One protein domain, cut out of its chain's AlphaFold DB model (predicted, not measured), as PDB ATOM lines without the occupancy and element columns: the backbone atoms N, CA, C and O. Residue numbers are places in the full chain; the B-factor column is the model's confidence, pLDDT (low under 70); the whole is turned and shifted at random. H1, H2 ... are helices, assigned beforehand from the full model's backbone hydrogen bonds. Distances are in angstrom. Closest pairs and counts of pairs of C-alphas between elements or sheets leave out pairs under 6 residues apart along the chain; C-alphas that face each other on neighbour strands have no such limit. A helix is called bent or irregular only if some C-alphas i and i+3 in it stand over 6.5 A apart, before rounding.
ATOM      1  N   CYS A 479      49.561  37.496 328.840       86.00
ATOM      2  CA  CYS A 479      50.930  37.031 328.638       86.00
ATOM      3  C   CYS A 479      51.967  38.131 328.900       86.00
ATOM      4  O   CYS A 479      51.957  39.180 328.265       86.00
ATOM      5  N   ASP A 480      52.912  37.837 329.792       85.38
ATOM      6  CA  ASP A 480      54.001  38.731 330.203       85.38
ATOM      7  C   ASP A 480      55.281  38.601 329.346       85.38
ATOM      8  O   ASP A 480      56.374  38.995 329.763       85.38
ATOM      9  N   CYS A 481      55.191  38.004 328.154       87.31
ATOM     10  CA  CYS A 481      56.339  37.846 327.260       87.31
ATOM     11  C   CYS A 481      56.781  39.185 326.641       87.31
ATOM     12  O   CYS A 481      56.032  40.162 326.615       87.31
ATOM     13  N   VAL A 482      58.002  39.226 326.090       86.69
ATOM     14  CA  VAL A 482      58.499  40.423 325.389       86.69
ATOM     15  C   VAL A 482      57.592  40.806 324.215       86.69
ATOM     16  O   VAL A 482      57.272  41.979 324.072       86.69
ATOM     17  N   MET A 483      57.103  39.826 323.443       86.56
ATOM     18  CA  MET A 483      56.273  40.063 322.257       86.56
ATOM     19  C   MET A 483      54.967  40.780 322.604       86.56
ATOM     20  O   MET A 483      54.713  41.831 322.040       86.56
ATOM     21  N   CYS A 484      54.182  40.298 323.572       86.25
ATOM     22  CA  CYS A 484      52.935  40.953 323.990       86.25
ATOM     23  C   CYS A 484      53.146  42.315 324.676       86.25
ATOM     24  O   CYS A 484      52.193  43.075 324.824       86.25
ATOM     25  N   ARG A 485      54.378  42.631 325.101       82.38
ATOM     26  CA  ARG A 485      54.745  43.930 325.686       82.38
ATOM     27  C   ARG A 485      55.282  44.928 324.652       82.38
ATOM     28  O   ARG A 485      55.115  46.126 324.853       82.38
ATOM     29  N   THR A 486      55.919  44.471 323.569       75.19
ATOM     30  CA  THR A 486      56.448  45.336 322.492       75.19
ATOM     31  C   THR A 486      55.535  45.424 321.271       75.19
ATOM     32  O   THR A 486      55.582  46.418 320.552       75.19
ATOM     33  N   ILE A 487      54.713  44.404 321.034       70.38
ATOM     34  CA  ILE A 487      53.714  44.320 319.971       70.38
ATOM     35  C   ILE A 487      52.341  44.315 320.662       70.38
ATOM     36  O   ILE A 487      51.908  43.261 321.138       70.38
ATOM     37  N   PRO A 488      51.653  45.468 320.773       58.75
ATOM     38  CA  PRO A 488      50.274  45.474 321.244       58.75
ATOM     39  C   PRO A 488      49.421  44.654 320.271       58.75
ATOM     40  O   PRO A 488      49.445  44.904 319.064       58.75
ATOM     41  N   GLN A 489      48.688  43.667 320.791       56.72
ATOM     42  CA  GLN A 489      47.763  42.874 319.980       56.72
ATOM     43  C   GLN A 489      46.727  43.814 319.340       56.72
ATOM     44  O   GLN A 489      46.139  44.636 320.051       56.72
ATOM     45  N   PRO A 490      46.516  43.756 318.016       46.78
ATOM     46  CA  PRO A 490      45.601  44.663 317.351       46.78
ATOM     47  C   PRO A 490      44.150  44.274 317.669       46.78
ATOM     48  O   PRO A 490      43.751  43.148 317.414       46.78
ATOM     49  N   HIS A 491      43.384  45.240 318.183       40.72
ATOM     50  CA  HIS A 491      41.922  45.217 318.349       40.72
ATOM     51  C   HIS A 491      41.294  43.946 318.963       40.72
ATOM     52  O   HIS A 491      40.686  43.133 318.279       40.72
ATOM     53  N   PHE A 492      41.262  43.903 320.293       45.28
ATOM     54  CA  PHE A 492      40.001  43.593 320.975       45.28
ATOM     55  C   PHE A 492      39.475  44.895 321.583       45.28
ATOM     56  O   PHE A 492      40.271  45.756 321.968       45.28
ATOM     57  N   SER A 493      38.158  45.094 321.577       41.44
ATOM     58  CA  SER A 493      37.541  46.282 322.182       41.44
ATOM     59  C   SER A 493      37.609  46.236 323.716       41.44
ATOM     60  O   SER A 493      37.752  45.161 324.293       41.44
ATOM     61  N   ASP A 494      37.433  47.377 324.396       49.91
ATOM     62  CA  ASP A 494      37.355  47.426 325.872       49.91
ATOM     63  C   ASP A 494      36.187  46.577 326.448       49.91
ATOM     64  O   ASP A 494      36.146  46.315 327.649       49.91
ATOM     65  N   GLU A 495      35.243  46.129 325.608       50.69
ATOM     66  CA  GLU A 495      34.157  45.202 325.972       50.69
ATOM     67  C   GLU A 495      34.551  43.719 325.758       50.69
ATOM     68  O   GLU A 495      34.118  42.841 326.507       50.69
ATOM     69  N   GLU A 496      35.433  43.437 324.792       50.50
ATOM     70  CA  GLU A 496      36.016  42.112 324.507       50.50
ATOM     71  C   GLU A 496      37.314  41.838 325.286       50.50
ATOM     72  O   GLU A 496      37.848  40.734 325.234       50.50
ATOM     73  N   ASP A 497      37.794  42.798 326.083       54.44
ATOM     74  CA  ASP A 497      38.964  42.690 326.976       54.44
ATOM     75  C   ASP A 497      38.774  41.645 328.120       54.44
ATOM     76  O   ASP A 497      39.649  41.418 328.970       54.44
ATOM     77  N   SER A 498      37.618  40.968 328.095       59.72
ATOM     78  CA  SER A 498      37.297  39.680 328.714       59.72
ATOM     79  C   SER A 498      38.188  38.561 328.157       59.72
ATOM     80  O   SER A 498      37.825  37.864 327.213       59.72
ATOM     81  N   GLY A 499      39.360  38.368 328.765       69.69
ATOM     82  CA  GLY A 499      40.289  37.308 328.372       69.69
ATOM     83  C   GLY A 499      39.755  35.880 328.561       69.69
ATOM     84  O   GLY A 499      38.665  35.639 329.080       69.69
ATOM     85  N   ILE A 500      40.579  34.919 328.147       82.00
ATOM     86  CA  ILE A 500      40.177  33.547 327.803       82.00
ATOM     87  C   ILE A 500      39.387  32.822 328.905       82.00
ATOM     88  O   ILE A 500      39.838  32.684 330.047       82.00
ATOM     89  N   SER A 501      38.204  32.325 328.534       85.88
ATOM     90  CA  SER A 501      37.248  31.694 329.447       85.88
ATOM     91  C   SER A 501      37.505  30.200 329.690       85.88
ATOM     92  O   SER A 501      38.230  29.517 328.960       85.88
ATOM     93  N   TRP A 502      36.826  29.638 330.700       85.56
ATOM     94  CA  TRP A 502      36.826  28.188 330.947       85.56
ATOM     95  C   TRP A 502      36.252  27.385 329.767       85.56
ATOM     96  O   TRP A 502      36.616  26.221 329.602       85.56
ATOM     97  N   GLY A 503      35.382  27.989 328.946       85.50
ATOM     98  CA  GLY A 503      34.830  27.361 327.744       85.50
ATOM     99  C   GLY A 503      35.894  27.153 326.669       85.50
ATOM    100  O   GLY A 503      36.070  26.035 326.195       85.50
ATOM    101  N   GLU A 504      36.668  28.195 326.365       86.88
ATOM    102  CA  GLU A 504      37.757  28.145 325.380       86.88
ATOM    103  C   GLU A 504      38.896  27.216 325.823       86.88
ATOM    104  O   GLU A 504      39.427  26.463 325.010       86.88
ATOM    105  N   ILE A 505      39.243  27.195 327.121       88.12
ATOM    106  CA  ILE A 505      40.196  26.205 327.655       88.12
ATOM    107  C   ILE A 505      39.676  24.780 327.441       88.12
ATOM    108  O   ILE A 505      40.432  23.908 327.016       88.12
ATOM    109  N   LEU A 506      38.395  24.519 327.715       86.69
ATOM    110  CA  LEU A 506      37.797  23.202 327.484       86.69
ATOM    111  C   LEU A 506      37.762  22.841 325.992       86.69
ATOM    112  O   LEU A 506      38.000  21.686 325.643       86.69
ATOM    113  N   GLU A 507      37.512  23.800 325.105       87.69
ATOM    114  CA  GLU A 507      37.533  23.602 323.652       87.69
ATOM    115  C   GLU A 507      38.942  23.272 323.131       87.69
ATOM    116  O   GLU A 507      39.115  22.298 322.388       87.69
ATOM    117  N   ALA A 508      39.959  23.991 323.614       84.56
ATOM    118  CA  ALA A 508      41.363  23.734 323.308       84.56
ATOM    119  C   ALA A 508      41.836  22.368 323.826       84.56
ATOM    120  O   ALA A 508      42.392  21.557 323.085       84.56
ATOM    121  N   VAL A 509      41.559  22.063 325.095       85.06
ATOM    122  CA  VAL A 509      42.025  20.836 325.762       85.06
ATOM    123  C   VAL A 509      41.257  19.595 325.298       85.06
ATOM    124  O   VAL A 509      41.800  18.487 325.349       85.06
ATOM    125  N   SER A 510      40.019  19.743 324.813       81.38
ATOM    126  CA  SER A 510      39.244  18.645 324.213       81.38
ATOM    127  C   SER A 510      39.609  18.343 322.755       81.38
ATOM    128  O   SER A 510      39.098  17.361 322.216       81.38
ATOM    129  N   GLY A 511      40.501  19.126 322.134       75.94
ATOM    130  CA  GLY A 511      40.900  18.949 320.735       75.94
ATOM    131  C   GLY A 511      39.807  19.343 319.739       75.94
ATOM    132  O   GLY A 511      39.707  18.737 318.675       75.94
ATOM    133  N   ARG A 512      38.951  20.305 320.110       75.00
ATOM    134  CA  ARG A 512      37.889  20.847 319.249       75.00
ATOM    135  C   ARG A 512      38.309  22.125 318.531       75.00
ATOM    136  O   ARG A 512      37.898  22.322 317.393       75.00
ATOM    137  N   SER A 513      39.154  22.950 319.153       79.00
ATOM    138  CA  SER A 513      39.832  24.038 318.444       79.00
ATOM    139  C   SER A 513      40.892  23.479 317.495       79.00
ATOM    140  O   SER A 513      41.631  22.564 317.871       79.00
ATOM    141  N   GLU A 514      41.070  24.102 316.335       78.56
ATOM    142  CA  GLU A 514      42.238  23.860 315.490       78.56
ATOM    143  C   GLU A 514      43.503  24.413 316.174       78.56
ATOM    144  O   GLU A 514      43.702  25.623 316.283       78.56
ATOM    145  N   LEU A 515      44.343  23.514 316.694       84.50
ATOM    146  CA  LEU A 515      45.629  23.869 317.296       84.50
ATOM    147  C   LEU A 515      46.738  23.836 316.233       84.50
ATOM    148  O   LEU A 515      46.780  22.888 315.445       84.50
ATOM    149  N   PRO A 516      47.692  24.789 316.242       83.88
ATOM    150  CA  PRO A 516      48.873  24.742 315.387       83.88
ATOM    151  C   PRO A 516      49.625  23.420 315.529       83.88
ATOM    152  O   PRO A 516      49.668  22.833 316.613       83.88
ATOM    153  N   GLN A 517      50.252  22.958 314.452       81.50
ATOM    154  CA  GLN A 517      50.953  21.680 314.460       81.50
ATOM    155  C   GLN A 517      52.139  21.685 315.441       81.50
ATOM    156  O   GLN A 517      52.953  22.608 315.461       81.50
ATOM    157  N   TRP A 518      52.247  20.618 316.236       82.00
ATOM    158  CA  TRP A 518      53.425  20.319 317.049       82.00
ATOM    159  C   TRP A 518      54.275  19.244 316.341       82.00
ATOM    160  O   TRP A 518      53.693  18.268 315.861       82.00
ATOM    161  N   PRO A 519      55.620  19.357 316.276       77.19
ATOM    162  CA  PRO A 519      56.470  20.426 316.815       77.19
ATOM    163  C   PRO A 519      56.359  21.765 316.046       77.19
ATOM    164  O   PRO A 519      56.020  21.768 314.863       77.19
ATOM    165  N   PRO A 520      56.678  22.904 316.701       66.00
ATOM    166  CA  PRO A 520      56.291  24.254 316.260       66.00
ATOM    167  C   PRO A 520      56.952  24.810 314.997       66.00
ATOM    168  O   PRO A 520      56.676  25.958 314.643       66.00
ATOM    169  N   PHE A 521      57.867  24.088 314.351       65.62
ATOM    170  CA  PHE A 521      58.655  24.639 313.252       65.62
ATOM    171  C   PHE A 521      58.978  23.606 312.167       65.62
ATOM    172  O   PHE A 521      59.108  22.413 312.431       65.62
ATOM    173  N   LEU A 522      59.144  24.120 310.948       57.97
ATOM    174  CA  LEU A 522      59.712  23.433 309.793       57.97
ATOM    175  C   LEU A 522      61.035  24.104 309.435       57.97
ATOM    176  O   LEU A 522      61.086  25.320 309.250       57.97
ATOM    177  N   ILE A 523      62.087  23.317 309.254       54.72
ATOM    178  CA  ILE A 523      63.344  23.777 308.672       54.72
ATOM    179  C   ILE A 523      63.324  23.456 307.181       54.72
ATOM    180  O   ILE A 523      63.982  22.533 306.708       54.72
ATOM    181  N   GLN A 524      62.567  24.246 306.419       47.25
ATOM    182  CA  GLN A 524      62.619  24.137 304.964       47.25
ATOM    183  C   GLN A 524      64.060  24.396 304.468       47.25
ATOM    184  O   GLN A 524      64.714  25.355 304.923       47.25
ATOM    185  N   PRO A 525      64.590  23.564 303.553       43.78
ATOM    186  CA  PRO A 525      65.796  23.890 302.815       43.78
ATOM    187  C   PRO A 525      65.452  24.980 301.795       43.78
ATOM    188  O   PRO A 525      64.809  24.738 300.783       43.78
ATOM    189  N   GLU A 550      93.389  12.094 326.191       75.88
ATOM    190  CA  GLU A 550      92.524  10.923 326.406       75.88
ATOM    191  C   GLU A 550      91.032  11.234 326.172       75.88
ATOM    192  O   GLU A 550      90.312  10.460 325.539       75.88
ATOM    193  N   TYR A 551      90.571  12.402 326.631       73.94
ATOM    194  CA  TYR A 551      89.194  12.862 326.466       73.94
ATOM    195  C   TYR A 551      89.002  13.703 325.204       73.94
ATOM    196  O   TYR A 551      87.880  13.771 324.700       73.94
ATOM    197  N   ARG A 552      90.059  14.299 324.629       75.19
ATOM    198  CA  ARG A 552      89.945  15.052 323.366       75.19
ATOM    199  C   ARG A 552      89.387  14.189 322.242       75.19
ATOM    200  O   ARG A 552      88.572  14.678 321.467       75.19
ATOM    201  N   GLU A 553      89.770  12.917 322.141       74.31
ATOM    202  CA  GLU A 553      89.156  12.014 321.160       74.31
ATOM    203  C   GLU A 553      87.685  11.700 321.455       74.31
ATOM    204  O   GLU A 553      86.881  11.614 320.526       74.31
ATOM    205  N   HIS A 554      87.315  11.548 322.729       78.56
ATOM    206  CA  HIS A 554      85.924  11.334 323.125       78.56
ATOM    207  C   HIS A 554      85.056  12.542 322.748       78.56
ATOM    208  O   HIS A 554      84.057  12.379 322.050       78.56
ATOM    209  N   TYR A 555      85.484  13.759 323.101       77.38
ATOM    210  CA  TYR A 555      84.800  14.997 322.721       77.38
ATOM    211  C   TYR A 555      84.744  15.202 321.199       77.38
ATOM    212  O   TYR A 555      83.694  15.588 320.690       77.38
ATOM    213  N   LYS A 556      85.808  14.872 320.443       78.44
ATOM    214  CA  LYS A 556      85.775  14.870 318.963       78.44
ATOM    215  C   LYS A 556      84.659  13.953 318.442       78.44
ATOM    216  O   LYS A 556      83.832  14.402 317.654       78.44
ATOM    217  N   ARG A 557      84.595  12.697 318.910       77.81
ATOM    218  CA  ARG A 557      83.570  11.714 318.496       77.81
ATOM    219  C   ARG A 557      82.158  12.132 318.916       77.81
ATOM    220  O   ARG A 557      81.234  11.983 318.123       77.81
ATOM    221  N   GLN A 558      81.988  12.674 320.122       75.19
ATOM    222  CA  GLN A 558      80.697  13.134 320.636       75.19
ATOM    223  C   GLN A 558      80.182  14.349 319.854       75.19
ATOM    224  O   GLN A 558      79.085  14.282 319.305       75.19
ATOM    225  N   ASN A 559      80.996  15.397 319.683       76.31
ATOM    226  CA  ASN A 559      80.627  16.560 318.870       76.31
ATOM    227  C   ASN A 559      80.384  16.175 317.405       76.31
ATOM    228  O   ASN A 559      79.491  16.725 316.767       76.31
ATOM    229  N   GLN A 560      81.130  15.205 316.864       77.81
ATOM    230  CA  GLN A 560      80.883  14.682 315.521       77.81
ATOM    231  C   GLN A 560      79.564  13.896 315.442       77.81
ATOM    232  O   GLN A 560      78.840  14.071 314.465       77.81
ATOM    233  N   LYS A 561      79.193  13.109 316.467       80.62
ATOM    234  CA  LYS A 561      77.871  12.464 316.547       80.62
ATOM    235  C   LYS A 561      76.756  13.512 316.607       80.62
ATOM    236  O   LYS A 561      75.848  13.448 315.787       80.62
ATOM    237  N   THR A 562      76.835  14.487 317.513       77.81
ATOM    238  CA  THR A 562      75.820  15.546 317.649       77.81
ATOM    239  C   THR A 562      75.714  16.380 316.372       77.81
ATOM    240  O   THR A 562      74.608  16.612 315.890       77.81
ATOM    241  N   LYS A 563      76.843  16.746 315.742       76.38
ATOM    242  CA  LYS A 563      76.842  17.437 314.446       76.38
ATOM    243  C   LYS A 563      76.188  16.594 313.349       76.38
ATOM    244  O   LYS A 563      75.383  17.139 312.607       76.38
ATOM    245  N   LEU A 564      76.510  15.304 313.232       79.12
ATOM    246  CA  LEU A 564      75.914  14.424 312.218       79.12
ATOM    247  C   LEU A 564      74.421  14.169 312.473       79.12
ATOM    248  O   LEU A 564      73.653  14.128 311.520       79.12
ATOM    249  N   ALA A 565      73.994  14.059 313.734       78.50
ATOM    250  CA  ALA A 565      72.585  13.929 314.098       78.50
ATOM    251  C   ALA A 565      71.795  15.201 313.750       78.50
ATOM    252  O   ALA A 565      70.749  15.116 313.113       78.50
ATOM    253  N   VAL A 566      72.320  16.381 314.097       72.44
ATOM    254  CA  VAL A 566      71.704  17.674 313.757       72.44
ATOM    255  C   VAL A 566      71.733  17.924 312.250       72.44
ATOM    256  O   VAL A 566      70.727  18.350 311.700       72.44
ATOM    257  N   GLN A 567      72.834  17.614 311.560       74.00
ATOM    258  CA  GLN A 567      72.922  17.719 310.103       74.00
ATOM    259  C   GLN A 567      71.911  16.794 309.417       74.00
ATOM    260  O   GLN A 567      71.127  17.268 308.602       74.00
ATOM    261  N   SER A 568      71.859  15.512 309.786       73.81
ATOM    262  CA  SER A 568      70.914  14.576 309.173       73.81
ATOM    263  C   SER A 568      69.461  14.931 309.499       73.81
ATOM    264  O   SER A 568      68.593  14.787 308.649       73.81
ATOM    265  N   TRP A 569      69.183  15.475 310.686       75.94
ATOM    266  CA  TRP A 569      67.869  16.031 311.015       75.94
ATOM    267  C   TRP A 569      67.507  17.246 310.145       75.94
ATOM    268  O   TRP A 569      66.397  17.294 309.623       75.94
ATOM    269  N   LEU A 570      68.436  18.183 309.920       71.31
ATOM    270  CA  LEU A 570      68.249  19.313 308.997       71.31
ATOM    271  C   LEU A 570      68.003  18.835 307.552       71.31
ATOM    272  O   LEU A 570      67.176  19.409 306.849       71.31
ATOM    273  N   GLU A 571      68.681  17.767 307.123       69.12
ATOM    274  CA  GLU A 571      68.508  17.122 305.811       69.12
ATOM    275  C   GLU A 571      67.169  16.359 305.690       69.12
ATOM    276  O   GLU A 571      66.635  16.230 304.591       69.12
ATOM    277  N   GLN A 572      66.592  15.888 306.803       67.25
ATOM    278  CA  GLN A 572      65.315  15.155 306.865       67.25
ATOM    279  C   GLN A 572      64.062  16.055 306.897       67.25
ATOM    280  O   GLN A 572      62.942  15.547 306.885       67.25
ATOM    281  N   GLN A 573      64.217  17.382 306.923       63.72
ATOM    282  CA  GLN A 573      63.102  18.333 307.044       63.72
ATOM    283  C   GLN A 573      62.311  18.701 305.756       63.72
ATOM    284  O   GLN A 573      61.273  19.353 305.913       63.72
ATOM    285  N   PRO A 574      62.656  18.313 304.501       53.38
ATOM    286  CA  PRO A 574      61.798  18.595 303.345       53.38
ATOM    287  C   PRO A 574      60.588  17.642 303.278       53.38
ATOM    288  O   PRO A 574      60.538  16.726 302.460       53.38
ATOM    289  N   GLY A 575      59.588  17.884 304.132       55.19
ATOM    290  CA  GLY A 575      58.241  17.304 304.009       55.19
ATOM    291  C   GLY A 575      57.600  16.779 305.298       55.19
ATOM    292  O   GLY A 575      56.400  16.515 305.291       55.19
ATOM    293  N   LEU A 576      58.346  16.636 306.400       54.38
ATOM    294  CA  LEU A 576      57.824  16.124 307.676       54.38
ATOM    295  C   LEU A 576      58.329  16.945 308.871       54.38
ATOM    296  O   LEU A 576      59.519  17.229 308.990       54.38
ATOM    297  N   HIS A 577      57.419  17.272 309.792       59.41
ATOM    298  CA  HIS A 577      57.712  17.994 311.035       59.41
ATOM    299  C   HIS A 577      58.391  17.062 312.057       59.41
ATOM    300  O   HIS A 577      57.733  16.533 312.954       59.41
ATOM    301  N   SER A 578      59.700  16.823 311.932       65.38
ATOM    302  CA  SER A 578      60.452  16.031 312.918       65.38
ATOM    303  C   SER A 578      60.949  16.894 314.086       65.38
ATOM    304  O   SER A 578      61.547  17.956 313.894       65.38
ATOM    305  N   SER A 579      60.719  16.433 315.317       68.12
ATOM    306  CA  SER A 579      61.268  17.058 316.527       68.12
ATOM    307  C   SER A 579      62.804  17.042 316.500       68.12
ATOM    308  O   SER A 579      63.372  16.059 316.016       68.12
ATOM    309  N   PRO A 580      63.493  18.075 317.024       72.75
ATOM    310  CA  PRO A 580      64.953  18.078 317.058       72.75
ATOM    311  C   PRO A 580      65.537  16.878 317.826       72.75
ATOM    312  O   PRO A 580      64.901  16.414 318.776       72.75
ATOM    313  N   PRO A 581      66.748  16.394 317.480       76.56
ATOM    314  CA  PRO A 581      67.348  15.218 318.112       76.56
ATOM    315  C   PRO A 581      67.469  15.367 319.631       76.56
ATOM    316  O   PRO A 581      67.856  16.433 320.112       76.56
ATOM    317  N   ASP A 582      67.186  14.307 320.391       78.44
ATOM    318  CA  ASP A 582      67.352  14.301 321.855       78.44
ATOM    319  C   ASP A 582      68.830  14.517 322.256       78.44
ATOM    320  O   ASP A 582      69.097  15.062 323.323       78.44
ATOM    321  N   GLU A 583      69.803  14.170 321.397       77.44
ATOM    322  CA  GLU A 583      71.241  14.390 321.649       77.44
ATOM    323  C   GLU A 583      71.765  15.798 321.299       77.44
ATOM    324  O   GLU A 583      72.980  16.017 321.300       77.44
ATOM    325  N   ALA A 584      70.883  16.742 320.953       79.69
ATOM    326  CA  ALA A 584      71.250  18.123 320.650       79.69
ATOM    327  C   ALA A 584      71.001  19.051 321.854       79.69
ATOM    328  O   ALA A 584      69.853  19.337 322.208       79.69
ATOM    329  N   ASP A 585      72.091  19.557 322.439       83.00
ATOM    330  CA  ASP A 585      72.069  20.538 323.532       83.00
ATOM    331  C   ASP A 585      71.386  21.856 323.121       83.00
ATOM    332  O   ASP A 585      71.430  22.261 321.954       83.00
ATOM    333  N   GLU A 586      70.814  22.581 324.089       84.19
ATOM    334  CA  GLU A 586      70.036  23.807 323.839       84.19
ATOM    335  C   GLU A 586      70.806  24.908 323.092       84.19
ATOM    336  O   GLU A 586      70.189  25.711 322.391       84.19
ATOM    337  N   ASP A 587      72.137  24.943 323.184       83.12
ATOM    338  CA  ASP A 587      72.973  25.894 322.438       83.12
ATOM    339  C   ASP A 587      73.146  25.500 320.967       83.12
ATOM    340  O   ASP A 587      73.156  26.364 320.088       83.12
ATOM    341  N   THR A 588      73.177  24.198 320.676       83.75
ATOM    342  CA  THR A 588      73.174  23.676 319.302       83.75
ATOM    343  C   THR A 588      71.813  23.918 318.644       83.75
ATOM    344  O   THR A 588      71.746  24.330 317.484       83.75
ATOM    345  N   LEU A 589      70.721  23.743 319.400       82.94
ATOM    346  CA  LEU A 589      69.360  24.073 318.958       82.94
ATOM    347  C   LEU A 589      69.181  25.575 318.725       82.94
ATOM    348  O   LEU A 589      68.675  25.976 317.680       82.94
ATOM    349  N   MET A 590      69.639  26.405 319.666       85.31
ATOM    350  CA  MET A 590      69.622  27.865 319.550       85.31
ATOM    351  C   MET A 590      70.391  28.329 318.310       85.31
ATOM    352  O   MET A 590      69.875  29.153 317.557       85.31
ATOM    353  N   PHE A 591      71.582  27.778 318.049       83.25
ATOM    354  CA  PHE A 591      72.324  28.069 316.822       83.25
ATOM    355  C   PHE A 591      71.518  27.693 315.571       83.25
ATOM    356  O   PHE A 591      71.313  28.546 314.707       83.25
ATOM    357  N   ALA A 592      71.003  26.460 315.494       81.00
ATOM    358  CA  ALA A 592      70.218  25.991 314.350       81.00
ATOM    359  C   ALA A 592      68.993  26.889 314.080       81.00
ATOM    360  O   ALA A 592      68.804  27.342 312.949       81.00
ATOM    361  N   MET A 593      68.219  27.226 315.115       81.56
ATOM    362  CA  MET A 593      67.051  28.111 315.014       81.56
ATOM    363  C   MET A 593      67.435  29.527 314.558       81.56
ATOM    364  O   MET A 593      66.825  30.062 313.630       81.56
ATOM    365  N   MET A 594      68.499  30.116 315.117       81.88
ATOM    366  CA  MET A 594      68.969  31.448 314.712       81.88
ATOM    367  C   MET A 594      69.395  31.526 313.236       81.88
ATOM    368  O   MET A 594      69.291  32.606 312.652       81.88
ATOM    369  N   THR A 595      69.831  30.426 312.603       78.62
ATOM    370  CA  THR A 595      70.130  30.436 311.153       78.62
ATOM    371  C   THR A 595      68.888  30.602 310.271       78.62
ATOM    372  O   THR A 595      69.020  31.065 309.141       78.62
ATOM    373  N   LYS A 596      67.695  30.252 310.774       72.94
ATOM    374  CA  LYS A 596      66.441  30.226 310.000       72.94
ATOM    375  C   LYS A 596      65.526  31.421 310.265       72.94
ATOM    376  O   LYS A 596      64.831  31.849 309.352       72.94
ATOM    377  N   LEU A 597      65.575  31.993 311.467       80.75
ATOM    378  CA  LEU A 597      64.892  33.249 311.797       80.75
ATOM    379  C   LEU A 597      65.480  34.442 311.021       80.75
ATOM    380  O   LEU A 597      66.691  34.496 310.782       80.75
ATOM    381  N   THR A 598      64.658  35.440 310.691       82.00
ATOM    382  CA  THR A 598      65.102  36.753 310.186       82.00
ATOM    383  C   THR A 598      65.788  37.579 311.281       82.00
ATOM    384  O   THR A 598      65.757  37.247 312.464       82.00
ATOM    385  N   THR A 599      66.429  38.696 310.924       80.25
ATOM    386  CA  THR A 599      67.168  39.527 311.898       80.25
ATOM    387  C   THR A 599      66.282  40.096 313.018       80.25
ATOM    388  O   THR A 599      66.741  40.167 314.154       80.25
ATOM    389  N   GLN A 600      65.024  40.450 312.737       80.50
ATOM    390  CA  GLN A 600      64.088  40.937 313.763       80.50
ATOM    391  C   GLN A 600      63.616  39.796 314.677       80.50
ATOM    392  O   GLN A 600      63.635  39.922 315.902       80.50
ATOM    393  N   GLU A 601      63.279  38.648 314.092       84.31
ATOM    394  CA  GLU A 601      62.868  37.451 314.827       84.31
ATOM    395  C   GLU A 601      63.992  36.887 315.704       84.31
ATOM    396  O   GLU A 601      63.732  36.488 316.834       84.31
ATOM    397  N   ARG A 602      65.258  36.920 315.256       85.81
ATOM    398  CA  ARG A 602      66.417  36.572 316.101       85.81
ATOM    399  C   ARG A 602      66.473  37.437 317.357       85.81
ATOM    400  O   ARG A 602      66.675  36.902 318.442       85.81
ATOM    401  N   ASN A 603      66.269  38.749 317.231       85.56
ATOM    402  CA  ASN A 603      66.288  39.659 318.378       85.56
ATOM    403  C   ASN A 603      65.130  39.356 319.355       85.56
ATOM    404  O   ASN A 603      65.339  39.366 320.567       85.56
ATOM    405  N   LEU A 604      63.938  39.016 318.843       86.38
ATOM    406  CA  LEU A 604      62.792  38.569 319.652       86.38
ATOM    407  C   LEU A 604      63.042  37.214 320.335       86.38
ATOM    408  O   LEU A 604      62.779  37.070 321.528       86.38
ATOM    409  N   PHE A 605      63.592  36.236 319.613       87.75
ATOM    410  CA  PHE A 605      63.930  34.908 320.128       87.75
ATOM    411  C   PHE A 605      64.993  34.978 321.232       87.75
ATOM    412  O   PHE A 605      64.820  34.387 322.296       87.75
ATOM    413  N   ILE A 606      66.054  35.766 321.030       86.75
ATOM    414  CA  ILE A 606      67.074  36.033 322.055       86.75
ATOM    415  C   ILE A 606      66.431  36.714 323.274       86.75
ATOM    416  O   ILE A 606      66.654  36.278 324.404       86.75
ATOM    417  N   ALA A 607      65.574  37.722 323.075       86.75
ATOM    418  CA  ALA A 607      64.873  38.379 324.177       86.75
ATOM    419  C   ALA A 607      63.961  37.411 324.967       86.75
ATOM    420  O   ALA A 607      63.967  37.452 326.197       86.75
ATOM    421  N   LEU A 608      63.250  36.489 324.301       87.44
ATOM    422  CA  LEU A 608      62.471  35.422 324.949       87.44
ATOM    423  C   LEU A 608      63.359  34.464 325.761       87.44
ATOM    424  O   LEU A 608      63.090  34.236 326.946       87.44
ATOM    425  N   MET A 609      64.428  33.940 325.149       86.31
ATOM    426  CA  MET A 609      65.350  32.974 325.767       86.31
ATOM    427  C   MET A 609      66.086  33.552 326.982       86.31
ATOM    428  O   MET A 609      66.252  32.861 327.986       86.31
ATOM    429  N   HIS A 610      66.472  34.830 326.931       83.25
ATOM    430  CA  HIS A 610      67.101  35.535 328.054       83.25
ATOM    431  C   HIS A 610      66.085  36.165 329.029       83.25
ATOM    432  O   HIS A 610      66.490  36.724 330.046       83.25
ATOM    433  N   GLY A 611      64.775  36.084 328.758       79.94
ATOM    434  CA  GLY A 611      63.722  36.638 329.620       79.94
ATOM    435  C   GLY A 611      63.695  38.168 329.705       79.94
ATOM    436  O   GLY A 611      63.273  38.715 330.723       79.94
ATOM    437  N   GLN A 612      64.176  38.857 328.671       82.50
ATOM    438  CA  GLN A 612      64.263  40.315 328.622       82.50
ATOM    439  C   GLN A 612      62.872  40.949 328.467       82.50
ATOM    440  O   GLN A 612      62.017  40.438 327.751       82.50
ATOM    441  N   SER A 613      62.643  42.096 329.110       76.25
ATOM    442  CA  SER A 613      61.372  42.836 329.033       76.25
ATOM    443  C   SER A 613      61.231  43.728 327.792       76.25
ATOM    444  O   SER A 613      60.179  44.329 327.600       76.25
ATOM    445  N   SER A 614      62.286  43.854 326.989       78.06
ATOM    446  CA  SER A 614      62.388  44.765 325.845       78.06
ATOM    447  C   SER A 614      63.408  44.228 324.845       78.06
ATOM    448  O   SER A 614      64.462  43.743 325.255       78.06
ATOM    449  N   VAL A 615      63.128  44.355 323.548       78.25
ATOM    450  CA  VAL A 615      64.069  43.973 322.484       78.25
ATOM    451  C   VAL A 615      65.201  45.000 322.395       78.25
ATOM    452  O   VAL A 615      64.953  46.203 322.442       78.25
ATOM    453  N   SER A 616      66.443  44.534 322.248       66.00
ATOM    454  CA  SER A 616      67.587  45.406 321.954       66.00
ATOM    455  C   SER A 616      67.720  45.605 320.445       66.00
ATOM    456  O   SER A 616      67.964  44.646 319.719       66.00
ATOM    457  N   ASP A 617      67.567  46.846 319.982       59.12
ATOM    458  CA  ASP A 617      67.626  47.200 318.551       59.12
ATOM    459  C   ASP A 617      69.070  47.435 318.051       59.12
ATOM    460  O   ASP A 617      69.376  47.369 316.860       59.12
ATOM    461  N   VAL A 618      70.008  47.650 318.981       53.38
ATOM    462  CA  VAL A 618      71.447  47.703 318.686       53.38
ATOM    463  C   VAL A 618      71.957  46.291 318.397       53.38
ATOM    464  O   VAL A 618      71.723  45.371 319.183       53.38
ATOM    465  N   ARG A 619      72.694  46.130 317.286       47.97
ATOM    466  CA  ARG A 619      73.311  44.859 316.870       47.97
ATOM    467  C   ARG A 619      74.010  44.187 318.056       47.97
ATOM    468  O   ARG A 619      74.859  44.808 318.689       47.97
ATOM    469  N   ALA A 620      73.637  42.929 318.304       44.44
ATOM    470  CA  ALA A 620      73.925  42.203 319.536       44.44
ATOM    471  C   ALA A 620      75.357  42.431 320.068       44.44
ATOM    472  O   ALA A 620      76.319  42.147 319.342       44.44
ATOM    473  N   PRO A 621      75.521  42.906 321.321       44.09
ATOM    474  CA  PRO A 621      76.820  42.877 321.979       44.09
ATOM    475  C   PRO A 621      77.306  41.427 322.119       44.09
ATOM    476  O   PRO A 621      76.509  40.486 322.080       44.09
ATOM    477  N   THR A 622      78.624  41.270 322.276       44.56
ATOM    478  CA  THR A 622      79.341  40.000 322.497       44.56
ATOM    479  C   THR A 622      78.528  39.030 323.364       44.56
ATOM    480  O   THR A 622      78.037  39.493 324.394       44.56
ATOM    481  N   PRO A 623      78.382  37.737 322.984       45.97
ATOM    482  CA  PRO A 623      77.398  36.819 323.562       45.97
ATOM    483  C   PRO A 623      77.265  36.931 325.080       45.97
ATOM    484  O   PRO A 623      78.114  36.452 325.829       45.97
ATOM    485  N   ALA A 624      76.194  37.593 325.520       50.47
ATOM    486  CA  ALA A 624      75.867  37.685 326.929       50.47
ATOM    487  C   ALA A 624      75.591  36.268 327.435       50.47
ATOM    488  O   ALA A 624      74.793  35.552 326.826       50.47
ATOM    489  N   GLU A 625      76.252  35.864 328.519       55.09
ATOM    490  CA  GLU A 625      76.076  34.532 329.099       55.09
ATOM    491  C   GLU A 625      74.579  34.257 329.308       55.09
ATOM    492  O   GLU A 625      73.857  35.084 329.881       55.09
ATOM    493  N   ARG A 626      74.080  33.119 328.799       63.38
ATOM    494  CA  ARG A 626      72.675  32.746 329.013       63.38
ATOM    495  C   ARG A 626      72.452  32.671 330.528       63.38
ATOM    496  O   ARG A 626      73.215  31.975 331.201       63.38
ATOM    497  N   PRO A 627      71.419  33.334 331.086       64.00
ATOM    498  CA  PRO A 627      71.093  33.159 332.494       64.00
ATOM    499  C   PRO A 627      70.873  31.667 332.764       64.00
ATOM    500  O   PRO A 627      70.083  31.017 332.083       64.00
ATOM    501  N   THR A 628      71.560  31.125 333.773       61.28
ATOM    502  CA  THR A 628      71.608  29.679 334.084       61.28
ATOM    503  C   THR A 628      70.256  29.067 334.469       61.28
ATOM    504  O   THR A 628      70.153  27.867 334.714       61.28
ATOM    505  N   THR A 629      69.198  29.878 334.509       70.44
ATOM    506  CA  THR A 629      67.816  29.429 334.625       70.44
ATOM    507  C   THR A 629      66.960  30.172 333.603       70.44
ATOM    508  O   THR A 629      66.976  31.403 333.578       70.44
ATOM    509  N   SER A 630      66.151  29.447 332.831       77.12
ATOM    510  CA  SER A 630      65.229  30.034 331.854       77.12
ATOM    511  C   SER A 630      64.154  30.932 332.477       77.12
ATOM    512  O   SER A 630      63.862  30.869 333.678       77.12
ATOM    513  N   SER A 631      63.568  31.800 331.651       84.06
ATOM    514  CA  SER A 631      62.594  32.804 332.084       84.06
ATOM    515  C   SER A 631      61.319  32.178 332.668       84.06
ATOM    516  O   SER A 631      60.908  31.079 332.289       84.06
ATOM    517  N   GLN A 632      60.662  32.884 333.598       85.19
ATOM    518  CA  GLN A 632      59.386  32.422 334.168       85.19
ATOM    519  C   GLN A 632      58.318  32.237 333.080       85.19
ATOM    520  O   GLN A 632      57.539  31.289 333.133       85.19
ATOM    521  N   THR A 633      58.328  33.092 332.056       87.25
ATOM    522  CA  THR A 633      57.420  33.010 330.910       87.25
ATOM    523  C   THR A 633      57.641  31.738 330.090       87.25
ATOM    524  O   THR A 633      56.664  31.064 329.771       87.25
ATOM    525  N   LEU A 634      58.891  31.343 329.803       89.50
ATOM    526  CA  LEU A 634      59.173  30.071 329.117       89.50
ATOM    527  C   LEU A 634      58.827  28.859 329.992       89.50
ATOM    528  O   LEU A 634      58.187  27.928 329.510       89.50
ATOM    529  N   LYS A 635      59.134  28.898 331.295       90.81
ATOM    530  CA  LYS A 635      58.761  27.836 332.253       90.81
ATOM    531  C   LYS A 635      57.246  27.641 332.380       90.81
ATOM    532  O   LYS A 635      56.791  26.504 332.487       90.81
ATOM    533  N   ARG A 636      56.468  28.729 332.332       90.38
ATOM    534  CA  ARG A 636      54.999  28.699 332.246       90.38
ATOM    535  C   ARG A 636      54.541  28.142 330.895       90.38
ATOM    536  O   ARG A 636      53.801  27.162 330.863       90.38
ATOM    537  N   SER A 637      55.056  28.692 329.795       90.81
ATOM    538  CA  SER A 637      54.663  28.315 328.429       90.81
ATOM    539  C   SER A 637      54.946  26.846 328.116       90.81
ATOM    540  O   SER A 637      54.068  26.171 327.597       90.81
ATOM    541  N   ARG A 638      56.111  26.300 328.489       91.50
ATOM    542  CA  ARG A 638      56.433  24.879 328.260       91.50
ATOM    543  C   ARG A 638      55.512  23.934 329.040       91.50
ATOM    544  O   ARG A 638      55.144  22.885 328.529       91.50
ATOM    545  N   SER A 639      55.088  24.316 330.250       91.31
ATOM    546  CA  SER A 639      54.118  23.539 331.031       91.31
ATOM    547  C   SER A 639      52.723  23.606 330.402       91.31
ATOM    548  O   SER A 639      52.081  22.572 330.228       91.31
ATOM    549  N   ALA A 640      52.290  24.790 329.960       92.31
ATOM    550  CA  ALA A 640      51.050  24.956 329.207       92.31
ATOM    551  C   ALA A 640      51.059  24.189 327.870       92.31
ATOM    552  O   ALA A 640      50.059  23.569 327.530       92.31
ATOM    553  N   LEU A 641      52.185  24.150 327.151       91.81
ATOM    554  CA  LEU A 641      52.359  23.378 325.914       91.81
ATOM    555  C   LEU A 641      52.334  21.868 326.164       91.81
ATOM    556  O   LEU A 641      51.639  21.146 325.448       91.81
ATOM    557  N   GLN A 642      53.028  21.392 327.205       91.62
ATOM    558  CA  GLN A 642      52.978  19.988 327.620       91.62
ATOM    559  C   GLN A 642      51.539  19.550 327.916       91.62
ATOM    560  O   GLN A 642      51.127  18.464 327.519       91.62
ATOM    561  N   ARG A 643      50.765  20.414 328.580       90.56
ATOM    562  CA  ARG A 643      49.343  20.212 328.869       90.56
ATOM    563  C   ARG A 643      48.491  20.212 327.594       90.56
ATOM    564  O   ARG A 643      47.800  19.233 327.326       90.56
ATOM    565  N   LEU A 644      48.586  21.272 326.794       89.69
ATOM    566  CA  LEU A 644      47.791  21.504 325.585       89.69
ATOM    567  C   LEU A 644      47.938  20.371 324.557       89.69
ATOM    568  O   LEU A 644      46.938  19.831 324.093       89.69
ATOM    569  N   TYR A 645      49.175  19.958 324.270       89.00
ATOM    570  CA  TYR A 645      49.486  18.878 323.324       89.00
ATOM    571  C   TYR A 645      49.635  17.496 323.985       89.00
ATOM    572  O   TYR A 645      49.944  16.521 323.305       89.00
ATOM    573  N   ARG A 646      49.409  17.397 325.305       87.56
ATOM    574  CA  ARG A 646      49.504  16.164 326.116       87.56
ATOM    575  C   ARG A 646      50.841  15.418 325.949       87.56
ATOM    576  O   ARG A 646      50.874  14.193 325.858       87.56
ATOM    577  N   LEU A 647      51.944  16.166 325.901       87.81
ATOM    578  CA  LEU A 647      53.291  15.646 325.645       87.81
ATOM    579  C   LEU A 647      53.835  14.861 326.854       87.81
ATOM    580  O   LEU A 647      53.746  15.317 327.997       87.81
ATOM    581  N   GLU A 648      54.478  13.715 326.603       85.75
ATOM    582  CA  GLU A 648      55.089  12.873 327.652       85.75
ATOM    583  C   GLU A 648      56.157  13.615 328.473       85.75
ATOM    584  O   GLU A 648      56.333  13.360 329.665       85.75
ATOM    585  N   ARG A 649      56.868  14.549 327.835       85.81
ATOM    586  CA  ARG A 649      57.899  15.398 328.438       85.81
ATOM    587  C   ARG A 649      57.564  16.871 328.176       85.81
ATOM    588  O   ARG A 649      56.987  17.170 327.129       85.81
ATOM    589  N   PRO A 650      57.938  17.802 329.071       87.62
ATOM    590  CA  PRO A 650      57.885  19.221 328.748       87.62
ATOM    591  C   PRO A 650      58.825  19.518 327.567       87.62
ATOM    592  O   PRO A 650      59.934  18.974 327.537       87.62
ATOM    593  N   PRO A 651      58.416  20.368 326.611       89.62
ATOM    594  CA  PRO A 651      59.267  20.752 325.493       89.62
ATOM    595  C   PRO A 651      60.473  21.572 325.964       89.62
ATOM    596  O   PRO A 651      60.428  22.221 327.016       89.62
ATOM    597  N   ARG A 652      61.552  21.555 325.174       88.38
ATOM    598  CA  ARG A 652      62.779  22.319 325.456       88.38
ATOM    599  C   ARG A 652      62.503  23.819 325.422       88.38
ATOM    600  O   ARG A 652      61.555  24.280 324.775       88.38
ATOM    601  N   ASP A 653      63.341  24.608 326.087       89.06
ATOM    602  CA  ASP A 653      63.071  26.043 326.214       89.06
ATOM    603  C   ASP A 653      63.236  26.747 324.847       89.06
ATOM    604  O   ASP A 653      62.438  27.619 324.505       89.06
ATOM    605  N   CYS A 654      64.148  26.254 323.994       87.81
ATOM    606  CA  CYS A 654      64.287  26.661 322.587       87.81
ATOM    607  C   CYS A 654      63.049  26.325 321.720       87.81
ATOM    608  O   CYS A 654      62.596  27.160 320.939       87.81
ATOM    609  N   GLU A 655      62.468  25.127 321.867       87.56
ATOM    610  CA  GLU A 655      61.234  24.728 321.157       87.56
ATOM    611  C   GLU A 655      60.048  25.600 321.594       87.56
ATOM    612  O   GLU A 655      59.254  26.054 320.771       87.56
ATOM    613  N   SER A 656      59.966  25.882 322.896       90.62
ATOM    614  CA  SER A 656      58.935  26.727 323.501       90.62
ATOM    615  C   SER A 656      59.039  28.183 323.032       90.62
ATOM    616  O   SER A 656      58.022  28.808 322.741       90.62
ATOM    617  N   ALA A 657      60.257  28.718 322.898       90.25
ATOM    618  CA  ALA A 657      60.486  30.050 322.342       90.25
ATOM    619  C   ALA A 657      60.118  30.134 320.849       90.25
ATOM    620  O   ALA A 657      59.500  31.118 320.444       90.25
ATOM    621  N   MET A 658      60.407  29.096 320.051       87.75
ATOM    622  CA  MET A 658      59.934  29.008 318.660       87.75
ATOM    623  C   MET A 658      58.405  28.935 318.569       87.75
ATOM    624  O   MET A 658      57.822  29.604 317.720       87.75
ATOM    625  N   TYR A 659      57.737  28.181 319.453       90.06
ATOM    626  CA  TYR A 659      56.269  28.141 319.487       90.06
ATOM    627  C   TYR A 659      55.677  29.533 319.717       90.06
ATOM    628  O   TYR A 659      54.766  29.941 318.996       90.06
ATOM    629  N   LEU A 660      56.202  30.259 320.713       89.94
ATOM    630  CA  LEU A 660      55.766  31.618 321.027       89.94
ATOM    631  C   LEU A 660      56.029  32.571 319.854       89.94
ATOM    632  O   LEU A 660      55.140  33.342 319.504       89.94
ATOM    633  N   LEU A 661      57.202  32.502 319.225       88.75
ATOM    634  CA  LEU A 661      57.529  33.355 318.083       88.75
ATOM    635  C   LEU A 661      56.566  33.130 316.909       88.75
ATOM    636  O   LEU A 661      56.064  34.097 316.340       88.75
ATOM    637  N   ASN A 662      56.248  31.868 316.612       87.06
ATOM    638  CA  ASN A 662      55.404  31.493 315.478       87.06
ATOM    639  C   ASN A 662      53.892  31.684 315.729       87.06
ATOM    640  O   ASN A 662      53.136  31.758 314.765       87.06
ATOM    641  N   ASN A 663      53.430  31.751 316.989       87.75
ATOM    642  CA  ASN A 663      51.996  31.785 317.329       87.75
ATOM    643  C   ASN A 663      51.617  32.885 318.351       87.75
ATOM    644  O   ASN A 663      51.150  32.551 319.447       87.75
ATOM    645  N   PRO A 664      51.768  34.191 318.036       86.56
ATOM    646  CA  PRO A 664      51.417  35.299 318.939       86.56
ATOM    647  C   PRO A 664      49.997  35.221 319.524       86.56
ATOM    648  O   PRO A 664      49.772  35.568 320.682       86.56
ATOM    649  N   GLN A 665      49.034  34.739 318.736       84.12
ATOM    650  CA  GLN A 665      47.616  34.650 319.085       84.12
ATOM    651  C   GLN A 665      47.323  33.686 320.248       84.12
ATOM    652  O   GLN A 665      46.363  33.884 320.985       84.12
ATOM    653  N   LEU A 666      48.173  32.675 320.478       87.56
ATOM    654  CA  LEU A 666      47.979  31.694 321.556       87.56
ATOM    655  C   LEU A 666      48.677  32.067 322.869       87.56
ATOM    656  O   LEU A 666      48.610  31.317 323.842       87.56
ATOM    657  N   HIS A 667      49.324  33.233 322.946       88.88
ATOM    658  CA  HIS A 667      50.059  33.651 324.145       88.88
ATOM    659  C   HIS A 667      49.148  33.810 325.364       88.88
ATOM    660  O   HIS A 667      49.547  33.436 326.466       88.88
ATOM    661  N   GLY A 668      47.919  34.302 325.173       86.75
ATOM    662  CA  GLY A 668      46.901  34.342 326.228       86.75
ATOM    663  C   GLY A 668      46.500  32.941 326.701       86.75
ATOM    664  O   GLY A 668      46.474  32.686 327.900       86.75
ATOM    665  N   MET A 669      46.274  32.011 325.764       87.94
ATOM    666  CA  MET A 669      45.861  30.631 326.059       87.94
ATOM    667  C   MET A 669      46.946  29.875 326.836       87.94
ATOM    668  O   MET A 669      46.658  29.161 327.792       87.94
ATOM    669  N   LEU A 670      48.219  30.075 326.483       90.25
ATOM    670  CA  LEU A 670      49.338  29.512 327.239       90.25
ATOM    671  C   LEU A 670      49.520  30.182 328.612       90.25
ATOM    672  O   LEU A 670      49.948  29.518 329.555       90.25
ATOM    673  N   ALA A 671      49.173  31.466 328.757       89.62
ATOM    674  CA  ALA A 671      49.206  32.157 330.045       89.62
ATOM    675  C   ALA A 671      48.104  31.659 331.000       89.62
ATOM    676  O   ALA A 671      48.404  31.375 332.161       89.62
ATOM    677  N   THR A 672      46.864  31.478 330.525       88.94
ATOM    678  CA  THR A 672      45.775  30.909 331.336       88.94
ATOM    679  C   THR A 672      46.027  29.435 331.670       88.94
ATOM    680  O   THR A 672      45.959  29.064 332.841       88.94
ATOM    681  N   LEU A 673      46.416  28.600 330.696       89.56
ATOM    682  CA  LEU A 673      46.738  27.178 330.908       89.56
ATOM    683  C   LEU A 673      47.915  26.939 331.868       89.56
ATOM    684  O   LEU A 673      47.971  25.884 332.507       89.56
ATOM    685  N   ALA A 674      48.846  27.887 331.994       89.38
ATOM    686  CA  ALA A 674      49.922  27.826 332.984       89.38
ATOM    687  C   ALA A 674      49.444  28.138 334.417       89.38
ATOM    688  O   ALA A 674      50.056  27.668 335.374       89.38
ATOM    689  N   GLU A 675      48.356  28.900 334.568       88.56
ATOM    690  CA  GLU A 675      47.752  29.276 335.855       88.56
ATOM    691  C   GLU A 675      46.641  28.295 336.297       88.56
ATOM    692  O   GLU A 675      46.090  28.423 337.391       88.56
ATOM    693  N   VAL A 676      46.310  27.286 335.481       88.06
ATOM    694  CA  VAL A 676      45.508  26.116 335.892       88.06
ATOM    695  C   VAL A 676      46.332  25.253 336.857       88.06
ATOM    696  O   VAL A 676      47.480  24.897 336.579       88.06
ATOM    697  N   ASN A 677      45.769  24.895 338.007       86.62
ATOM    698  CA  ASN A 677      46.444  24.049 338.990       86.62
ATOM    699  C   ASN A 677      46.439  22.574 338.543       86.62
ATOM    700  O   ASN A 677      45.545  22.139 337.827       86.62
ATOM    701  N   GLU A 678      47.396  21.766 339.001       84.88
ATOM    702  CA  GLU A 678      47.491  20.334 338.664       84.88
ATOM    703  C   GLU A 678      46.207  19.560 339.027       84.88
ATOM    704  O   GLU A 678      45.695  18.786 338.226       84.88
ATOM    705  N   GLN A 679      45.596  19.876 340.175       81.44
ATOM    706  CA  GLN A 679      44.317  19.287 340.601       81.44
ATOM    707  C   GLN A 679      43.117  19.707 339.734       81.44
ATOM    708  O   GLN A 679      42.138  18.972 339.652       81.44
ATOM    709  N   GLU A 680      43.160  20.891 339.116       85.94
ATOM    710  CA  GLU A 680      42.134  21.335 338.164       85.94
ATOM    711  C   GLU A 680      42.372  20.668 336.801       85.94
ATOM    712  O   GLU A 680      41.438  20.182 336.170       85.94
ATOM    713  N   TRP A 681      43.635  20.565 336.383       84.94
ATOM    714  CA  TRP A 681      44.069  19.896 335.161       84.94
ATOM    715  C   TRP A 681      43.668  18.410 335.117       84.94
ATOM    716  O   TRP A 681      43.105  17.949 334.121       84.94
ATOM    717  N   ASP A 682      43.848  17.685 336.225       82.88
ATOM    718  CA  ASP A 682      43.384  16.299 336.375       82.88
ATOM    719  C   ASP A 682      41.865  16.165 336.207       82.88
ATOM    720  O   ASP A 682      41.394  15.217 335.571       82.88
ATOM    721  N   ILE A 683      41.084  17.116 336.735       80.88
ATOM    722  CA  ILE A 683      39.625  17.148 336.564       80.88
ATOM    723  C   ILE A 683      39.266  17.340 335.086       80.88
ATOM    724  O   ILE A 683      38.395  16.625 334.587       80.88
ATOM    725  N   LEU A 684      39.947  18.262 334.395       79.25
ATOM    726  CA  LEU A 684      39.681  18.611 332.995       79.25
ATOM    727  C   LEU A 684      39.961  17.451 332.024       79.25
ATOM    728  O   LEU A 684      39.135  17.205 331.148       79.25
ATOM    729  N   ILE A 685      41.081  16.724 332.163       77.81
ATOM    730  CA  ILE A 685      41.365  15.581 331.269       77.81
ATOM    731  C   ILE A 685      40.612  14.320 331.701       77.81
ATOM    732  O   ILE A 685      40.031  13.623 330.871       77.81
ATOM    733  N   SER A 686      40.713  13.950 332.982       75.25
ATOM    734  CA  SER A 686      40.433  12.572 333.412       75.25
ATOM    735  C   SER A 686      39.030  12.367 333.981       75.25
ATOM    736  O   SER A 686      38.598  11.223 334.132       75.25
ATOM    737  N   GLY A 687      38.345  13.448 334.374       69.94
ATOM    738  CA  GLY A 687      37.103  13.389 335.149       69.94
ATOM    739  C   GLY A 687      37.253  12.750 336.541       69.94
ATOM    740  O   GLY A 687      36.250  12.505 337.216       69.94
ATOM    741  N   ARG A 688      38.480  12.447 336.996       74.31
ATOM    742  CA  ARG A 688      38.746  11.805 338.290       74.31
ATOM    743  C   ARG A 688      38.910  12.852 339.381       74.31
ATOM    744  O   ARG A 688      39.972  13.431 339.569       74.31
ATOM    745  N   PHE A 689      37.877  13.016 340.192       71.25
ATOM    746  CA  PHE A 689      37.895  13.928 341.338       71.25
ATOM    747  C   PHE A 689      38.639  13.398 342.577       71.25
ATOM    748  O   PHE A 689      38.395  13.875 343.684       71.25
ATOM    749  N   ASP A 690      39.497  12.386 342.441       65.06
ATOM    750  CA  ASP A 690      40.022  11.646 343.593       65.06
ATOM    751  C   ASP A 690      40.984  12.510 344.425       65.06
ATOM    752  O   ASP A 690      40.674  12.843 345.570       65.06
ATOM    753  N   GLY A 691      42.068  13.024 343.827       64.69
ATOM    754  CA  GLY A 691      42.957  13.990 344.494       64.69
ATOM    755  C   GLY A 691      42.192  15.197 345.057       64.69
ATOM    756  O   GLY A 691      42.373  15.588 346.209       64.69
ATOM    757  N   PHE A 692      41.216  15.704 344.302       66.12
ATOM    758  CA  PHE A 692      40.347  16.812 344.705       66.12
ATOM    759  C   PHE A 692      39.491  16.518 345.956       66.12
ATOM    760  O   PHE A 692      39.176  17.438 346.719       66.12
TER     761      PHE A 692
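AT A GLANCE: This is residues 479 to 525 and 550 to 692 of the 934 residues of an uncharacterized protein of Peltaster fructicola (UniProt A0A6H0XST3). Short, mostly crossed helices pack round H7 in the middle: H4 and H5 on one side, H6 across it, and H8 crossing H6. H2 and H9 lie at one end; at the other the long H3 makes an arm, of which residues 550 to 557 stick out. The printed part has 190 residues with nine named helices, H1 to H9 in order, and no named strand. It is all helix in class and compact, with a radius of gyration of the C-alphas of 18.7 A and spans of 60 by 43 by 34 A.

IN THESE COORDINATES: H1 is residues 482 to 486, with C-alpha 482 at (58.499, 40.423, 325.389), and H2 is 502 to 509. H3, residues 550 to 571, is 32.2 A long. H4 is 586 to 596, H5 599 to 609, H6 632 to 644 and H7 653 to 662. H8, 664 to 675, is irregular: C-alphas 665 and 668 are 7.2 A apart. H9, 678 to 686, ends at C-alpha (40.433, 12.572, 333.412).

HOW THE PARTS SIT: H6 and H7, the hubs, touch about perpendicular at 79 degrees; their closest C-alphas, Arg 638 and Ser 656, are 5.7 A apart. H8 touches H6 with residues 670 to 674 alone, closest C-alphas Ala 640 and Ala 674, 4.9 A. H5 touches H7 at C-alphas Leu 608 and Ala 657, 6.3 A, the closest. H4 touches H7, closest C-alphas Met 590 and Cys 654, 6.3 A. H1 touches H5, closest C-alphas Val 482 and Leu 608, 6.4 A. H2 and H9 only just touch, with 3 pairs of C-alphas within 8 A, closest Leu 506 and Leu 684, 7.4 A. H3 and H4 are near each other. Every O i to N i+4 pair is within hydrogen-bond range in H1, H2, H5 and H7; H3 has 17 of 18, H4 6 of 7, H6 8 of 9, H8 6 of 8 and H9 4 of 5.

THE WHOLE: The farthest C-alphas, Glu 495 and Glu 550, are 67.7 A apart. Residues 526 to 549 are cut out, with 37.9 A between C-alphas 525 and 550. The links H1 to H2, H3 to H4 and H5 to H6 are long. Mean pLDDT of the printed part is 77.0; 44 residues are under 70, among them 488 to 499 and 616 to 628.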